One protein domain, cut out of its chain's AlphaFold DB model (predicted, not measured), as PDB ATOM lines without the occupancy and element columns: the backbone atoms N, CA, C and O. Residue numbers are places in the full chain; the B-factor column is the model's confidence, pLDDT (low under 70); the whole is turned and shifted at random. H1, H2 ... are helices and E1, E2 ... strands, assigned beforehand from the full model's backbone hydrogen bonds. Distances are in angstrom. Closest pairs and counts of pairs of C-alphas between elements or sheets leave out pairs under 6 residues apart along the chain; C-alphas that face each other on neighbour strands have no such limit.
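Overview. This is residues 20 to 152 of the 198 residues of an uncharacterized protein of Caenorhabditis remanei (UniProt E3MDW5). Four long helices, H1 to H4, form an up-and-down bundle, each running against the one before; beyond one end of it lies the short helix H5, and residues 137 to 143, of which 137 to 139 belong to H5, stick out before the chain folds back to strand E1. The 133 printed residues, with five named helices then one strand, are mostly helix and compact: radius of gyration of the C-alphas 16.2 A, spans 46 by 39 by 23 A.

Arrangement. H1, residues 20 to 37, touches residues 50 to 61 of H2, residues 44 to 70; the closest C-alphas, Ala 32 and Tyr 54, are 6.8 A apart. H2 only just touches H3, residues 73 to 97, with 3 pairs of C-alphas within 8 A, the closest Phe 68 and Phe 76, 6.4 A. H3 touches H4, residues 105 to 124, at a shallow tilt of 31 degrees, opposite ways; the closest C-alphas are Asn 74 and Phe 122, 5.5 A. H5, residues 131 to 139, touches no helix. E1, residues 150 to 152, pairs with no named strand; its residues 150 to 151 pair antiparallel with 127 to 128. Every O i to N i+4 pair is within hydrogen-bond range in H1, H3, H4 and H5, and 21 of 23 in H2.

Along the chain. H1 begins at C-alpha 20 (47.582, 28.769, 222.743); H2 spans 39.6 A, H3 35.6 A. E1 ends at C-alpha 152 (49.131, 19.332, 225.255).

Size, cuts and confidence. The farthest C-alphas, Glu 44 and Glu 144, are 48.5 A apart. The printed part has no cut. Residues 100 to 101, 131 to 148 and 152 have pLDDT under 70.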
ATOM      1  N   SER A  20      49.016  28.561 222.978       85.94
ATOM      2  CA  SER A  20      47.582  28.769 222.743       85.94
ATOM      3  C   SER A  20      47.013  29.808 223.712       85.94
ATOM      4  O   SER A  20      46.312  30.724 223.291       85.94
ATOM      5  N   LEU A  21      47.361  29.718 225.000       87.88
ATOM      6  CA  LEU A  21      46.912  30.666 226.024       87.88
ATOM      7  C   LEU A  21      47.420  32.094 225.758       87.88
ATOM      8  O   LEU A  21      46.632  33.037 225.822       87.88
ATOM      9  N   LEU A  22      48.698  32.253 225.400       88.12
ATOM     10  CA  LEU A  22      49.291  33.549 225.047       88.12
ATOM     11  C   LEU A  22      48.630  34.141 223.791       88.12
ATOM     12  O   LEU A  22      48.301  35.326 223.772       88.12
ATOM     13  N   PHE A  23      48.351  33.319 222.775       88.25
ATOM     14  CA  PHE A  23      47.611  33.743 221.586       88.25
ATOM     15  C   PHE A  23      46.206  34.259 221.920       88.25
ATOM     16  O   PHE A  23      45.830  35.320 221.431       88.25
ATOM     17  N   PHE A  24      45.436  33.575 222.776       88.62
ATOM     18  CA  PHE A  24      44.108  34.067 223.170       88.62
ATOM     19  C   PHE A  24      44.180  35.385 223.962       88.62
ATOM     20  O   PHE A  24      43.360  36.271 223.730       88.62
ATOM     21  N   VAL A  25      45.199  35.574 224.811       89.38
ATOM     22  CA  VAL A  25      45.475  36.866 225.476       89.38
ATOM     23  C   VAL A  25      45.821  37.967 224.459       89.38
ATOM     24  O   VAL A  25      45.353  39.096 224.594       89.38
ATOM     25  N   LEU A  26      46.588  37.655 223.409       89.75
ATOM     26  CA  LEU A  26      46.923  38.605 222.340       89.75
ATOM     27  C   LEU A  26      45.698  38.971 221.481       89.75
ATOM     28  O   LEU A  26      45.473  40.150 221.205       89.75
ATOM     29  N   VAL A  27      44.883  37.984 221.096       88.75
ATOM     30  CA  VAL A  27      43.630  38.196 220.352       88.75
ATOM     31  C   VAL A  27      42.644  39.023 221.174       88.75
ATOM     32  O   VAL A  27      42.025  39.938 220.627       88.75
ATOM     33  N   GLU A  28      42.529  38.779 222.483       89.50
ATOM     34  CA  GLU A  28      41.775  39.652 223.386       89.50
ATOM     35  C   GLU A  28      42.301  41.086 223.387       89.50
ATOM     36  O   GLU A  28      41.505  42.008 223.256       89.50
ATOM     37  N   LEU A  29      43.614  41.286 223.549       90.06
ATOM     38  CA  LEU A  29      44.214  42.616 223.647       90.06
ATOM     39  C   LEU A  29      43.956  43.441 222.378       90.06
ATOM     40  O   LEU A  29      43.586  44.615 222.464       90.06
ATOM     41  N   ILE A  30      44.082  42.812 221.208       89.81
ATOM     42  CA  ILE A  30      43.734  43.417 219.917       89.81
ATOM     43  C   ILE A  30      42.227  43.706 219.859       89.81
ATOM     44  O   ILE A  30      41.835  44.827 219.543       89.81
ATOM     45  N   SER A  31      41.378  42.741 220.223       87.75
ATOM     46  CA  SER A  31      39.911  42.878 220.172       87.75
ATOM     47  C   SER A  31      39.373  43.962 221.107       87.75
ATOM     48  O   SER A  31      38.456  44.687 220.728       87.75
ATOM     49  N   ALA A  32      39.952  44.096 222.302       87.06
ATOM     50  CA  ALA A  32      39.622  45.131 223.273       87.06
ATOM     51  C   ALA A  32      40.056  46.517 222.771       87.06
ATOM     52  O   ALA A  32      39.276  47.465 222.825       87.06
ATOM     53  N   SER A  33      41.271  46.620 222.217       85.69
ATOM     54  CA  SER A  33      41.809  47.874 221.667       85.69
ATOM     55  C   SER A  33      40.998  48.358 220.462       85.69
ATOM     56  O   SER A  33      40.553  49.503 220.427       85.69
ATOM     57  N   VAL A  34      40.753  47.471 219.494       85.44
ATOM     58  CA  VAL A  34      39.955  47.756 218.292       85.44
ATOM     59  C   VAL A  34      38.498  48.047 218.661       85.44
ATOM     60  O   VAL A  34      37.927  49.012 218.164       85.44
ATOM     61  N   GLY A  35      37.908  47.261 219.567       81.88
ATOM     62  CA  GLY A  35      36.524  47.443 220.007       81.88
ATOM     63  C   GLY A  35      36.280  48.754 220.749       81.88
ATOM     64  O   GLY A  35      35.235  49.366 220.551       81.88
ATOM     65  N   PHE A  36      37.244  49.220 221.547       81.50
ATOM     66  CA  PHE A  36      37.167  50.526 222.201       81.50
ATOM     67  C   PHE A  36      37.345  51.686 221.207       81.50
ATOM     68  O   PHE A  36      36.626  52.678 221.292       81.50
ATOM     69  N   LEU A  37      38.271  51.563 220.247       81.88
ATOM     70  CA  LEU A  37      38.558  52.615 219.260       81.88
ATOM     71  C   LEU A  37      37.471  52.780 218.187       81.88
ATOM     72  O   LEU A  37      37.285  53.888 217.691       81.88
ATOM     73  N   LEU A  38      36.767  51.706 217.817       80.06
ATOM     74  CA  LEU A  38      35.717  51.721 216.788       80.06
ATOM     75  C   LEU A  38      34.297  51.921 217.349       80.06
ATOM     76  O   LEU A  38      33.323  51.780 216.608       80.06
ATOM     77  N   MET A  39      34.147  52.213 218.645       75.81
ATOM     78  CA  MET A  39      32.832  52.367 219.268       75.81
ATOM     79  C   MET A  39      32.349  53.816 219.293       75.81
ATOM     80  O   MET A  39      32.825  54.637 220.071       75.81
ATOM     81  N   GLU A  40      31.327  54.096 218.484       74.75
ATOM     82  CA  GLU A  40      30.580  55.354 218.490       74.75
ATOM     83  C   GLU A  40      29.379  55.254 219.461       74.75
ATOM     84  O   GLU A  40      28.367  54.625 219.128       74.75
ATOM     85  N   PRO A  41      29.449  55.833 220.678       75.31
ATOM     86  CA  PRO A  41      28.341  55.790 221.625       75.31
ATOM     87  C   PRO A  41      27.178  56.671 221.153       75.31
ATOM     88  O   PRO A  41      27.356  57.841 220.821       75.31
ATOM     89  N   LYS A  42      25.957  56.125 221.180       76.50
ATOM     90  CA  LYS A  42      24.739  56.838 220.752       76.50
ATOM     91  C   LYS A  42      24.109  57.690 221.858       76.50
ATOM     92  O   LYS A  42      23.257  58.529 221.572       76.50
ATOM     93  N   SER A  43      24.536  57.503 223.105       79.00
ATOM     94  CA  SER A  43      24.168  58.323 224.258       79.00
ATOM     95  C   SER A  43      25.269  58.315 225.324       79.00
ATOM     96  O   SER A  43      26.148  57.452 225.334       79.00
ATOM     97  N   GLU A  44      25.199  59.255 226.267       79.94
ATOM     98  CA  GLU A  44      26.092  59.305 227.434       79.94
ATOM     99  C   GLU A  44      25.919  58.086 228.363       79.94
ATOM    100  O   GLU A  44      26.870  57.653 229.017       79.94
ATOM    101  N   VAL A  45      24.725  57.482 228.386       78.75
ATOM    102  CA  VAL A  45      24.466  56.235 229.120       78.75
ATOM    103  C   VAL A  45      25.204  55.074 228.452       78.75
ATOM    104  O   VAL A  45      25.959  54.378 229.130       78.75
ATOM    105  N   ASP A  46      25.072  54.922 227.127       82.19
ATOM    106  CA  ASP A  46      25.803  53.899 226.363       82.19
ATOM    107  C   ASP A  46      27.319  54.059 226.556       82.19
ATOM    108  O   ASP A  46      28.012  53.085 226.840       82.19
ATOM    109  N   TYR A  47      27.835  55.294 226.481       84.31
ATOM    110  CA  TYR A  47      29.257  55.589 226.684       84.31
ATOM    111  C   TYR A  47      29.762  55.156 228.065       84.31
ATOM    112  O   TYR A  47      30.830  54.551 228.165       84.31
ATOM    113  N   ASN A  48      29.003  55.419 229.133       86.00
ATOM    114  CA  ASN A  48      29.393  55.003 230.478       86.00
ATOM    115  C   ASN A  48      29.395  53.471 230.635       86.00
ATOM    116  O   ASN A  48      30.320  52.936 231.247       86.00
ATOM    117  N   VAL A  49      28.432  52.753 230.045       86.06
ATOM    118  CA  VAL A  49      28.405  51.279 230.097       86.06
ATOM    119  C   VAL A  49      29.532  50.669 229.255       86.06
ATOM    120  O   VAL A  49      30.245  49.799 229.757       86.06
ATOM    121  N   ILE A  50      29.778  51.181 228.040       85.56
ATOM    122  CA  ILE A  50      30.949  50.836 227.208       85.56
ATOM    123  C   ILE A  50      32.234  51.028 228.021       85.56
ATOM    124  O   ILE A  50      33.043  50.109 228.152       85.56
ATOM    125  N   LYS A  51      32.416  52.205 228.626       87.38
ATOM    126  CA  LYS A  51      33.618  52.548 229.392       87.38
ATOM    127  C   LYS A  51      33.840  51.612 230.582       87.38
ATOM    128  O   LYS A  51      34.973  51.190 230.797       87.38
ATOM    129  N   VAL A  52      32.792  51.250 231.327       87.88
ATOM    130  CA  VAL A  52      32.888  50.271 232.428       87.88
ATOM    131  C   VAL A  52      33.230  48.875 231.899       87.88
ATOM    132  O   VAL A  52      34.114  48.222 232.455       87.88
ATOM    133  N   PHE A  53      32.607  48.434 230.803       87.88
ATOM    134  CA  PHE A  53      32.871  47.132 230.184       87.88
ATOM    135  C   PHE A  53      34.336  46.989 229.732       87.88
ATOM    136  O   PHE A  53      35.028  46.065 230.167       87.88
ATOM    137  N   TYR A  54      34.858  47.939 228.947       87.62
ATOM    138  CA  TYR A  54      36.265  47.912 228.521       87.62
ATOM    139  C   TYR A  54      37.245  48.157 229.676       87.62
ATOM    140  O   TYR A  54      38.349  47.616 229.642       87.62
ATOM    141  N   PHE A  55      36.866  48.903 230.721       88.38
ATOM    142  CA  PHE A  55      37.699  49.060 231.917       88.38
ATOM    143  C   PHE A  55      37.873  47.737 232.677       88.38
ATOM    144  O   PHE A  55      38.999  47.391 233.036       88.38
ATOM    145  N   VAL A  56      36.794  46.971 232.878       89.25
ATOM    146  CA  VAL A  56      36.844  45.633 233.497       89.25
ATOM    147  C   VAL A  56      37.652  44.662 232.629       89.25
ATOM    148  O   VAL A  56      38.545  43.987 233.143       89.25
ATOM    149  N   TRP A  57      37.413  44.648 231.314       89.88
ATOM    150  CA  TRP A  57      38.143  43.791 230.373       89.88
ATOM    151  C   TRP A  57      39.648  44.092 230.367       89.88
ATOM    152  O   TRP A  57      40.467  43.191 230.560       89.88
ATOM    153  N   THR A  58      40.022  45.365 230.222       88.50
ATOM    154  CA  THR A  58      41.430  45.792 230.172       88.50
ATOM    155  C   THR A  58      42.128  45.560 231.512       88.50
ATOM    156  O   THR A  58      43.263  45.091 231.541       88.50
ATOM    157  N   SER A  59      41.438  45.800 232.631       89.19
ATOM    158  CA  SER A  59      41.963  45.510 233.970       89.19
ATOM    159  C   SER A  59      42.243  44.015 234.153       89.19
ATOM    160  O   SER A  59      43.283  43.651 234.695       89.19
ATOM    161  N   ASN A  60      41.380  43.130 233.640       91.69
ATOM    162  CA  ASN A  60      41.655  41.694 233.661       91.69
ATOM    163  C   ASN A  60      42.812  41.289 232.736       91.69
ATOM    164  O   ASN A  60      43.587  40.421 233.116       91.69
ATOM    165  N   LEU A  61      42.989  41.916 231.569       90.06
ATOM    166  CA  LEU A  61      44.178  41.700 230.728       90.06
ATOM    167  C   LEU A  61      45.476  42.082 231.466       90.06
ATOM    168  O   LEU A  61      46.450  41.328 231.437       90.06
ATOM    169  N   VAL A  62      45.469  43.205 232.194       90.12
ATOM    170  CA  VAL A  62      46.599  43.645 233.033       90.12
ATOM    171  C   VAL A  62      46.868  42.672 234.189       90.12
ATOM    172  O   VAL A  62      48.029  42.418 234.490       90.12
ATOM    173  N   ILE A  63      45.834  42.086 234.801       90.81
ATOM    174  CA  ILE A  63      45.966  41.060 235.858       90.81
ATOM    175  C   ILE A  63      46.414  39.703 235.282       90.81
ATOM    176  O   ILE A  63      47.212  38.997 235.898       90.81
ATOM    177  N   ALA A  64      45.954  39.342 234.084       90.00
ATOM    178  CA  ALA A  64      46.299  38.090 233.421       90.00
ATOM    179  C   ALA A  64      47.777  38.037 232.995       90.00
ATOM    180  O   ALA A  64      48.377  36.968 233.052       90.00
ATOM    181  N   SER A  65      48.379  39.172 232.627       87.00
ATOM    182  CA  SER A  65      49.789  39.256 232.213       87.00
ATOM    183  C   SER A  65      50.790  38.690 233.251       87.00
ATOM    184  O   SER A  65      51.509  37.747 232.916       87.00
ATOM    185  N   PRO A  66      50.827  39.145 234.525       89.12
ATOM    186  CA  PRO A  66      51.690  38.540 235.543       89.12
ATOM    187  C   PRO A  66      51.218  37.142 235.973       89.12
ATOM    188  O   PRO A  66      52.054  36.296 236.289       89.12
ATOM    189  N   LEU A  67      49.907  36.859 235.963       87.94
ATOM    190  CA  LEU A  67      49.402  35.524 236.301       87.94
ATOM    191  C   LEU A  67      49.868  34.457 235.302       87.94
ATOM    192  O   LEU A  67      50.180  33.352 235.730       87.94
ATOM    193  N   PHE A  68      49.984  34.782 234.011       87.56
ATOM    194  CA  PHE A  68      50.511  33.871 232.987       87.56
ATOM    195  C   PHE A  68      51.956  33.429 233.274       87.56
ATOM    196  O   PHE A  68      52.313  32.290 233.003       87.56
ATOM    197  N   VAL A  69      52.778  34.307 233.861       86.31
ATOM    198  CA  VAL A  69      54.189  34.018 234.190       86.31
ATOM    199  C   VAL A  69      54.332  33.176 235.469       86.31
ATOM    200  O   VAL A  69      55.320  32.465 235.634       86.31
ATOM    201  N   VAL A  70      53.363  33.255 236.389       87.38
ATOM    202  CA  VAL A  70      53.447  32.642 237.732       87.38
ATOM    203  C   VAL A  70      52.591  31.373 237.871       87.38
ATOM    204  O   VAL A  70      52.901  30.502 238.686       87.38
ATOM    205  N   MET A  71      51.509  31.238 237.101       88.06
ATOM    206  CA  MET A  71      50.600  30.089 237.160       88.06
ATOM    207  C   MET A  71      50.969  28.992 236.159       88.06
ATOM    208  O   MET A  71      51.361  29.255 235.030       88.06
ATOM    209  N   LYS A  72      50.715  27.732 236.537       87.00
ATOM    210  CA  LYS A  72      50.692  26.614 235.580       87.00
ATOM    211  C   LYS A  72      49.561  26.812 234.567       87.00
ATOM    212  O   LYS A  72      48.460  27.205 234.958       87.00
ATOM    213  N   SER A  73      49.795  26.423 233.317       85.31
ATOM    214  CA  SER A  73      48.893  26.582 232.164       85.31
ATOM    215  C   SER A  73      47.433  26.214 232.453       85.31
ATOM    216  O   SER A  73      46.538  26.998 232.158       85.31
ATOM    217  N   ASN A  74      47.179  25.083 233.117       83.50
ATOM    218  CA  ASN A  74      45.822  24.586 233.379       83.50
ATOM    219  C   ASN A  74      45.113  25.417 234.470       83.50
ATOM    220  O   ASN A  74      43.903  25.624 234.409       83.50
ATOM    221  N   ILE A  75      45.867  25.950 235.443       87.88
ATOM    222  CA  ILE A  75      45.351  26.853 236.489       87.88
ATOM    223  C   ILE A  75      45.039  28.223 235.876       87.88
ATOM    224  O   ILE A  75      43.983  28.795 236.141       87.88
ATOM    225  N   PHE A  76      45.921  28.717 235.002       90.06
ATOM    226  CA  PHE A  76      45.673  29.934 234.235       90.06
ATOM    227  C   PHE A  76      44.443  29.776 233.326       90.06
ATOM    228  O   PHE A  76      43.567  30.637 233.333       90.06
ATOM    229  N   ALA A  77      44.309  28.647 232.621       88.88
ATOM    230  CA  ALA A  77      43.142  28.328 231.800       88.88
ATOM    231  C   ALA A  77      41.839  28.287 232.618       88.88
ATOM    232  O   ALA A  77      40.835  28.847 232.182       88.88
ATOM    233  N   ALA A  78      41.859  27.707 233.823       90.25
ATOM    234  CA  ALA A  78      40.715  27.699 234.736       90.25
ATOM    235  C   ALA A  78      40.315  29.115 235.191       90.25
ATOM    236  O   ALA A  78      39.138  29.473 235.137       90.25
ATOM    237  N   TYR A  79      41.287  29.948 235.580       92.19
ATOM    238  CA  TYR A  79      41.068  31.364 235.910       92.19
ATOM    239  C   TYR A  79      40.456  32.130 234.725       92.19
ATOM    240  O   TYR A  79      39.449  32.824 234.880       92.19
ATOM    241  N   ARG A  80      41.012  31.946 233.521       91.56
ATOM    242  CA  ARG A  80      40.523  32.548 232.273       91.56
ATOM    243  C   ARG A  80      39.100  32.094 231.936       91.56
ATOM    244  O   ARG A  80      38.274  32.932 231.582       91.56
ATOM    245  N   ALA A  81      38.784  30.808 232.099       91.19
ATOM    246  CA  ALA A  81      37.443  30.261 231.892       91.19
ATOM    247  C   ALA A  81      36.427  30.843 232.893       91.19
ATOM    248  O   ALA A  81      35.353  31.287 232.492       91.19
ATOM    249  N   GLY A  82      36.785  30.914 234.179       91.00
ATOM    250  CA  GLY A  82      35.950  31.529 235.215       91.00
ATOM    251  C   GLY A  82      35.669  33.008 234.937       91.00
ATOM    252  O   GLY A  82      34.519  33.446 234.986       91.00
ATOM    253  N   PHE A  83      36.693  33.773 234.548       91.19
ATOM    254  CA  PHE A  83      36.518  35.166 234.144       91.19
ATOM    255  C   PHE A  83      35.664  35.308 232.870       91.19
ATOM    256  O   PHE A  83      34.816  36.199 232.788       91.19
ATOM    257  N   ARG A  84      35.805  34.394 231.901       91.00
ATOM    258  CA  ARG A  84      34.968  34.348 230.691       91.00
ATOM    259  C   ARG A  84      33.481  34.167 230.994       91.00
ATOM    260  O   ARG A  84      32.677  34.817 230.332       91.00
ATOM    261  N   ILE A  85      33.114  33.382 232.011       91.44
ATOM    262  CA  ILE A  85      31.718  33.250 232.473       91.44
ATOM    263  C   ILE A  85      31.188  34.593 232.996       91.44
ATOM    264  O   ILE A  85      30.089  35.008 232.621       91.44
ATOM    265  N   ILE A  86      31.974  35.305 233.813       90.88
ATOM    266  CA  ILE A  86      31.601  36.629 234.345       90.88
ATOM    267  C   ILE A  86      31.409  37.626 233.192       90.88
ATOM    268  O   ILE A  86      30.397  38.323 233.133       90.88
ATOM    269  N   HIS A  87      32.332  37.641 232.227       89.50
ATOM    270  CA  HIS A  87      32.239  38.481 231.035       89.50
ATOM    271  C   HIS A  87      31.027  38.159 230.154       89.50
ATOM    272  O   HIS A  87      30.305  39.077 229.772       89.50
ATOM    273  N   LEU A  88      30.760  36.886 229.851       89.75
ATOM    274  CA  LEU A  88      29.577  36.484 229.083       89.75
ATOM    275  C   LEU A  88      28.280  36.868 229.813       89.75
ATOM    276  O   LEU A  88      27.352  37.368 229.183       89.75
ATOM    277  N   THR A  89      28.242  36.735 231.142       89.44
ATOM    278  CA  THR A  89      27.105  37.172 231.970       89.44
ATOM    279  C   THR A  89      26.890  38.687 231.880       89.44
ATOM    280  O   THR A  89      25.765  39.139 231.663       89.44
ATOM    281  N   ALA A  90      27.961  39.483 231.977       87.00
ATOM    282  CA  ALA A  90      27.904  40.939 231.836       87.00
ATOM    283  C   ALA A  90      27.470  41.383 230.425       87.00
ATOM    284  O   ALA A  90      26.684  42.325 230.293       87.00
ATOM    285  N   VAL A  91      27.925  40.683 229.378       87.38
ATOM    286  CA  VAL A  91      27.488  40.909 227.991       87.38
ATOM    287  C   VAL A  91      25.999  40.608 227.834       87.38
ATOM    288  O   VAL A  91      25.284  41.452 227.309       87.38
ATOM    289  N   VAL A  92      25.503  39.465 228.324       87.81
ATOM    290  CA  VAL A  92      24.074  39.102 228.241       87.81
ATOM    291  C   VAL A  92      23.193  40.100 228.998       87.81
ATOM    292  O   VAL A  92      22.181  40.545 228.458       87.81
ATOM    293  N   TYR A  93      23.597  40.512 230.204       86.62
ATOM    294  CA  TYR A  93      22.900  41.553 230.967       86.62
ATOM    295  C   TYR A  93      22.830  42.873 230.185       86.62
ATOM    296  O   TYR A  93      21.754  43.432 229.992       86.62
ATOM    297  N   THR A  94      23.963  43.329 229.649       83.56
ATOM    298  CA  THR A  94      24.052  44.564 228.856       83.56
ATOM    299  C   THR A  94      23.231  44.480 227.562       83.56
ATOM    300  O   THR A  94      22.553  45.433 227.187       83.56
ATOM    301  N   PHE A  95      23.238  43.329 226.891       84.00
ATOM    302  CA  PHE A  95      22.485  43.078 225.662       84.00
ATOM    303  C   PHE A  95      20.967  43.138 225.898       84.00
ATOM    304  O   PHE A  95      20.255  43.711 225.076       84.00
ATOM    305  N   TYR A  96      20.496  42.606 227.035       84.25
ATOM    306  CA  TYR A  96      19.097  42.665 227.472       84.25
ATOM    307  C   TYR A  96      18.676  44.064 227.954       84.25
ATOM    308  O   TYR A  96      17.556  44.491 227.695       84.25
ATOM    309  N   SER A  97      19.559  44.790 228.647       84.44
ATOM    310  CA  SER A  97      19.245  46.106 229.226       84.44
ATOM    311  C   SER A  97      19.371  47.289 228.255       84.44
ATOM    312  O   SER A  97      18.802  48.341 228.535       84.44
ATOM    313  N   TYR A  98      20.102  47.141 227.142       79.56
ATOM    314  CA  TYR A  98      20.441  48.245 226.226       79.56
ATOM    315  C   TYR A  98      20.266  47.896 224.730       79.56
ATOM    316  O   TYR A  98      21.005  48.401 223.883       79.56
ATOM    317  N   ASP A  99      19.307  47.027 224.382       70.50
ATOM    318  CA  ASP A  99      18.927  46.664 222.999       70.50
ATOM    319  C   ASP A  99      20.117  46.392 222.054       70.50
ATOM    320  O   ASP A  99      20.178  46.912 220.937       70.50
ATOM    321  N   GLN A 100      21.096  45.592 222.487       67.31
ATOM    322  CA  GLN A 100      22.298  45.248 221.697       67.31
ATOM    323  C   GLN A 100      23.240  46.427 221.339       67.31
ATOM    324  O   GLN A 100      24.273  46.211 220.710       67.31
ATOM    325  N   ARG A 101      22.949  47.676 221.740       68.69
ATOM    326  CA  ARG A 101      23.654  48.894 221.260       68.69
ATOM    327  C   ARG A 101      25.082  49.056 221.801       68.69
ATOM    328  O   ARG A 101      25.820  49.913 221.323       68.69
ATOM    329  N   VAL A 102      25.440  48.261 222.809       75.25
ATOM    330  CA  VAL A 102      26.530  48.525 223.766       75.25
ATOM    331  C   VAL A 102      27.631  47.447 223.738       75.25
ATOM    332  O   VAL A 102      28.690  47.641 224.324       75.25
ATOM    333  N   VAL A 103      27.437  46.332 223.016       76.31
ATOM    334  CA  VAL A 103      28.468  45.296 222.776       76.31
ATOM    335  C   VAL A 103      28.328  44.769 221.340       76.31
ATOM    336  O   VAL A 103      27.238  44.320 220.985       76.31
ATOM    337  N   PRO A 104      29.381  44.781 220.500       80.06
ATOM    338  CA  PRO A 104      29.268  44.351 219.110       80.06
ATOM    339  C   PRO A 104      29.310  42.819 218.990       80.06
ATOM    340  O   PRO A 104      30.064  42.141 219.689       80.06
ATOM    341  N   THR A 105      28.539  42.258 218.057       80.88
ATOM    342  CA  THR A 105      28.289  40.806 217.953       80.88
ATOM    343  C   THR A 105      29.557  39.955 217.797       80.88
ATOM    344  O   THR A 105      29.600  38.826 218.283       80.88
ATOM    345  N   TYR A 106      30.620  40.488 217.180       82.00
ATOM    346  CA  TYR A 106      31.884  39.759 217.020       82.00
ATOM    347  C   TYR A 106      32.574  39.461 218.366       82.00
ATOM    348  O   TYR A 106      33.183  38.403 218.513       82.00
ATOM    349  N   VAL A 107      32.424  40.333 219.373       82.62
ATOM    350  CA  VAL A 107      32.960  40.115 220.731       82.62
ATOM    351  C   VAL A 107      32.282  38.909 221.384       82.62
ATOM    352  O   VAL A 107      32.955  38.097 222.012       82.62
ATOM    353  N   ILE A 108      30.976  38.731 221.159       85.56
ATOM    354  CA  ILE A 108      30.217  37.564 221.636       85.56
ATOM    355  C   ILE A 108      30.780  36.276 221.016       85.56
ATOM    356  O   ILE A 108      31.050  35.312 221.733       85.56
ATOM    357  N   GLY A 109      31.024  36.278 219.700       86.25
ATOM    358  CA  GLY A 109      31.629  35.149 218.988       86.25
ATOM    359  C   GLY A 109      33.017  34.782 219.523       86.25
ATOM    360  O   GLY A 109      33.258  33.622 219.853       86.25
ATOM    361  N   ILE A 110      33.901  35.774 219.690       86.06
ATOM    362  CA  ILE A 110      35.248  35.576 220.254       86.06
ATOM    363  C   ILE A 110      35.169  35.008 221.677       86.06
ATOM    364  O   ILE A 110      35.878  34.053 221.990       86.06
ATOM    365  N   PHE A 111      34.283  35.539 222.528       89.06
ATOM    366  CA  PHE A 111      34.145  35.079 223.913       89.06
ATOM    367  C   PHE A 111      33.673  33.620 223.987       89.06
ATOM    368  O   PHE A 111      34.167  32.876 224.833       89.06
ATOM    369  N   ILE A 112      32.759  33.198 223.106       89.50
ATOM    370  CA  ILE A 112      32.279  31.808 223.039       89.50
ATOM    371  C   ILE A 112      33.384  30.872 222.530       89.50
ATOM    372  O   ILE A 112      33.643  29.848 223.162       89.50
ATOM    373  N   VAL A 113      34.067  31.222 221.433       88.88
ATOM    374  CA  VAL A 113      35.151  30.398 220.862       88.88
ATOM    375  C   VAL A 113      36.300  30.234 221.857       88.88
ATOM    376  O   VAL A 113      36.751  29.111 222.090       88.88
ATOM    377  N   GLU A 114      36.739  31.319 222.500       88.56
ATOM    378  CA  GLU A 114      37.774  31.255 223.536       88.56
ATOM    379  C   GLU A 114      37.318  30.402 224.729       88.56
ATOM    380  O   GLU A 114      38.073  29.550 225.192       88.56
ATOM    381  N   PHE A 115      36.083  30.577 225.212       90.12
ATOM    382  CA  PHE A 115      35.561  29.823 226.354       90.12
ATOM    383  C   PHE A 115      35.498  28.310 226.087       90.12
ATOM    384  O   PHE A 115      35.910  27.526 226.941       90.12
ATOM    385  N   VAL A 116      35.079  27.892 224.887       89.06
ATOM    386  CA  VAL A 116      35.112  26.478 224.469       89.06
ATOM    387  C   VAL A 116      36.550  25.949 224.423       89.06
ATOM    388  O   VAL A 116      36.816  24.858 224.930       89.06
ATOM    389  N   CYS A 117      37.501  26.726 223.892       86.44
ATOM    390  CA  CYS A 117      38.914  26.333 223.865       86.44
ATOM    391  C   CYS A 117      39.518  26.227 225.277       86.44
ATOM    392  O   CYS A 117      40.286  25.303 225.547       86.44
ATOM    393  N   LEU A 118      39.156  27.137 226.187       88.00
ATOM    394  CA  LEU A 118      39.596  27.136 227.585       88.00
ATOM    395  C   LEU A 118      39.020  25.956 228.377       88.00
ATOM    396  O   LEU A 118      39.764  25.334 229.130       88.00
ATOM    397  N   ILE A 119      37.743  25.602 228.177       86.06
ATOM    398  CA  ILE A 119      37.158  24.382 228.759       86.06
ATOM    399  C   ILE A 119      37.868  23.141 228.212       86.06
ATOM    400  O   ILE A 119      38.279  22.295 229.000       86.06
ATOM    401  N   GLY A 120      38.070  23.041 226.893       81.12
ATOM    402  CA  GLY A 120      38.800  21.920 226.289       81.12
ATOM    403  C   GLY A 120      40.184  21.735 226.917       81.12
ATOM    404  O   GLY A 120      40.509  20.636 227.379       81.12
ATOM    405  N   GLY A 121      40.925  22.842 227.032       77.88
ATOM    406  CA  GLY A 121      42.236  22.919 227.673       77.88
ATOM    407  C   GLY A 121      42.246  22.546 229.154       77.88
ATOM    408  O   GLY A 121      43.159  21.859 229.594       77.88
ATOM    409  N   PHE A 122      41.235  22.965 229.917       78.94
ATOM    410  CA  PHE A 122      41.120  22.659 231.345       78.94
ATOM    411  C   PHE A 122      40.651  21.220 231.625       78.94
ATOM    412  O   PHE A 122      41.103  20.612 232.589       78.94
ATOM    413  N   SER A 123      39.752  20.669 230.805       79.62
ATOM    414  CA  SER A 123      39.139  19.354 231.045       79.62
ATOM    415  C   SER A 123      39.905  18.171 230.445       79.62
ATOM    416  O   SER A 123      39.691  17.048 230.887       79.62
ATOM    417  N   ASN A 124      40.766  18.394 229.445       77.38
ATOM    418  CA  ASN A 124      41.485  17.325 228.728       77.38
ATOM    419  C   ASN A 124      43.012  17.536 228.688       77.38
ATOM    420  O   ASN A 124      43.698  16.870 227.909       77.38
ATOM    421  N   ASP A 125      43.521  18.515 229.448       73.56
ATOM    422  CA  ASP A 125      44.897  19.045 229.392       73.56
ATOM    423  C   ASP A 125      45.348  19.489 227.979       73.56
ATOM    424  O   ASP A 125      46.542  19.616 227.695       73.56
ATOM    425  N   LYS A 126      44.387  19.713 227.065       75.06
ATOM    426  CA  LYS A 126      44.613  19.878 225.621       75.06
ATOM    427  C   LYS A 126      43.777  21.001 225.025       75.06
ATOM    428  O   LYS A 126      42.550  20.959 225.047       75.06
ATOM    429  N   MET A 127      44.449  21.996 224.457       79.81
ATOM    430  CA  MET A 127      43.831  23.188 223.870       79.81
ATOM    431  C   MET A 127      44.053  23.196 222.352       79.81
ATOM    432  O   MET A 127      45.150  22.837 221.923       79.81
ATOM    433  N   PRO A 128      43.094  23.637 221.516       78.19
ATOM    434  CA  PRO A 128      43.343  23.832 220.087       78.19
ATOM    435  C   PRO A 128      44.579  24.711 219.849       78.19
ATOM    436  O   PRO A 128      44.781  25.711 220.551       78.19
ATOM    437  N   TYR A 129      45.436  24.334 218.896       78.12
ATOM    438  CA  TYR A 129      46.636  25.110 218.596       78.12
ATOM    439  C   TYR A 129      46.358  26.160 217.507       78.12
ATOM    440  O   TYR A 129      46.045  25.800 216.370       78.12
ATOM    441  N   PRO A 130      46.538  27.459 217.799       72.75
ATOM    442  CA  PRO A 130      46.096  28.536 216.918       72.75
ATOM    443  C   PRO A 130      46.928  28.670 215.642       72.75
ATOM    444  O   PRO A 130      46.467  29.283 214.690       72.75
ATOM    445  N   GLY A 131      48.131  28.092 215.571       69.25
ATOM    446  CA  GLY A 131      48.983  28.206 214.384       69.25
ATOM    447  C   GLY A 131      48.377  27.632 213.104       69.25
ATOM    448  O   GLY A 131      48.715  28.134 212.040       69.25
ATOM    449  N   LYS A 132      47.431  26.678 213.172       67.44
ATOM    450  CA  LYS A 132      46.660  26.275 211.980       67.44
ATOM    451  C   LYS A 132      45.625  27.326 211.560       67.44
ATOM    452  O   LYS A 132      45.390  27.482 210.371       67.44
ATOM    453  N   TRP A 133      45.068  28.101 212.493       68.62
ATOM    454  CA  TRP A 133      44.217  29.255 212.168       68.62
ATOM    455  C   TRP A 133      45.043  30.434 211.636       68.62
ATOM    456  O   TRP A 133      44.637  31.073 210.674       68.62
ATOM    457  N   ILE A 134      46.227  30.688 212.208       67.06
ATOM    458  CA  ILE A 134      47.180  31.685 211.689       67.06
ATOM    459  C   ILE A 134      47.616  31.293 210.272       67.06
ATOM    460  O   ILE A 134      47.567  32.130 209.376       67.06
ATOM    461  N   ALA A 135      47.970  30.021 210.051       65.00
ATOM    462  CA  ALA A 135      48.263  29.496 208.724       65.00
ATOM    463  C   ALA A 135      47.066  29.683 207.787       65.00
ATOM    464  O   ALA A 135      47.237  30.301 206.753       65.00
ATOM    465  N   MET A 136      45.847  29.282 208.163       60.72
ATOM    466  CA  MET A 136      44.654  29.485 207.326       60.72
ATOM    467  C   MET A 136      44.409  30.962 206.964       60.72
ATOM    468  O   MET A 136      44.009  31.255 205.845       60.72
ATOM    469  N   ILE A 137      44.689  31.914 207.861       65.12
ATOM    470  CA  ILE A 137      44.564  33.354 207.567       65.12
ATOM    471  C   ILE A 137      45.654  33.837 206.592       65.12
ATOM    472  O   ILE A 137      45.376  34.680 205.744       65.12
ATOM    473  N   VAL A 138      46.878  33.311 206.694       62.91
ATOM    474  CA  VAL A 138      48.036  33.688 205.852       62.91
ATOM    475  C   VAL A 138      48.074  32.929 204.515       62.91
ATOM    476  O   VAL A 138      48.638  33.421 203.545       62.91
ATOM    477  N   VAL A 139      47.477  31.738 204.463       55.69
ATOM    478  CA  VAL A 139      47.557  30.751 203.371       55.69
ATOM    479  C   VAL A 139      46.193  30.577 202.680       55.69
ATOM    480  O   VAL A 139      46.061  29.770 201.774       55.69
ATOM    481  N   ASN A 140      45.177  31.385 203.012       47.16
ATOM    482  CA  ASN A 140      43.871  31.377 202.326       47.16
ATOM    483  C   ASN A 140      43.932  31.771 200.826       47.16
ATOM    484  O   ASN A 140      42.920  31.664 200.140       47.16
ATOM    485  N   ASP A 141      45.098  32.187 200.312       52.28
ATOM    486  CA  ASP A 141      45.396  32.290 198.870       52.28
ATOM    487  C   ASP A 141      45.630  30.913 198.195       52.28
ATOM    488  O   ASP A 141      45.642  30.820 196.966       52.28
ATOM    489  N   SER A 142      45.805  29.828 198.961       51.06
ATOM    490  CA  SER A 142      46.009  28.459 198.462       51.06
ATOM    491  C   SER A 142      45.295  27.417 199.334       51.06
ATOM    492  O   SER A 142      45.683  27.150 200.469       51.06
ATOM    493  N   GLN A 143      44.239  26.818 198.784       43.94
ATOM    494  CA  GLN A 143      43.267  25.999 199.510       43.94
ATOM    495  C   GLN A 143      43.689  24.522 199.653       43.94
ATOM    496  O   GLN A 143      43.721  23.791 198.665       43.94
ATOM    497  N   GLU A 144      43.897  24.063 200.891       48.72
ATOM    498  CA  GLU A 144      44.044  22.647 201.276       48.72
ATOM    499  C   GLU A 144      43.245  22.343 202.561       48.72
ATOM    500  O   GLU A 144      43.012  23.229 203.385       48.72
ATOM    501  N   ASP A 145      42.826  21.084 202.736       49.72
ATOM    502  CA  ASP A 145      42.137  20.599 203.941       49.72
ATOM    503  C   ASP A 145      43.136  20.278 205.067       49.72
ATOM    504  O   ASP A 145      44.112  19.553 204.858       49.72
ATOM    505  N   TYR A 146      42.872  20.761 206.288       52.94
ATOM    506  CA  TYR A 146      43.772  20.579 207.432       52.94
ATOM    507  C   TYR A 146      43.050  20.128 208.712       52.94
ATOM    508  O   TYR A 146      42.300  20.889 209.322       52.94
ATOM    509  N   ASP A 147      43.393  18.929 209.202       60.25
ATOM    510  CA  ASP A 147      42.926  18.398 210.494       60.25
ATOM    511  C   ASP A 147      43.213  19.337 211.678       60.25
ATOM    512  O   ASP A 147      44.277  19.964 211.753       60.25
ATOM    513  N   ILE A 148      42.313  19.378 212.664       61.59
ATOM    514  CA  ILE A 148      42.473  20.211 213.865       61.59
ATOM    515  C   ILE A 148      43.598  19.656 214.750       61.59
ATOM    516  O   ILE A 148      43.522  18.542 215.267       61.59
ATOM    517  N   GLU A 149      44.634  20.464 214.971       71.25
ATOM    518  CA  GLU A 149      45.810  20.083 215.754       71.25
ATOM    519  C   GLU A 149      45.759  20.669 217.174       71.25
ATOM    520  O   GLU A 149      45.389  21.829 217.375       71.25
ATOM    521  N   MET A 150      46.141  19.864 218.167       72.69
ATOM    522  CA  MET A 150      45.991  20.177 219.592       72.69
ATOM    523  C   MET A 150      47.347  20.400 220.267       72.69
ATOM    524  O   MET A 150      48.294  19.646 220.046       72.69
ATOM    525  N   ALA A 151      47.411  21.405 221.135       70.50
ATOM    526  CA  ALA A 151      48.449  21.548 222.145       70.50
ATOM    527  C   ALA A 151      48.167  20.621 223.345       70.50
ATOM    528  O   ALA A 151      47.014  20.268 223.583       70.50
ATOM    529  N   ASP A 152      49.199  20.257 224.107       68.38
ATOM    530  CA  ASP A 152      49.131  19.332 225.255       68.38
ATOM    531  C   ASP A 152      49.963  19.869 226.438       68.38
ATOM    532  O   ASP A 152      50.752  20.811 226.292       68.38
TER     533      ASP A 152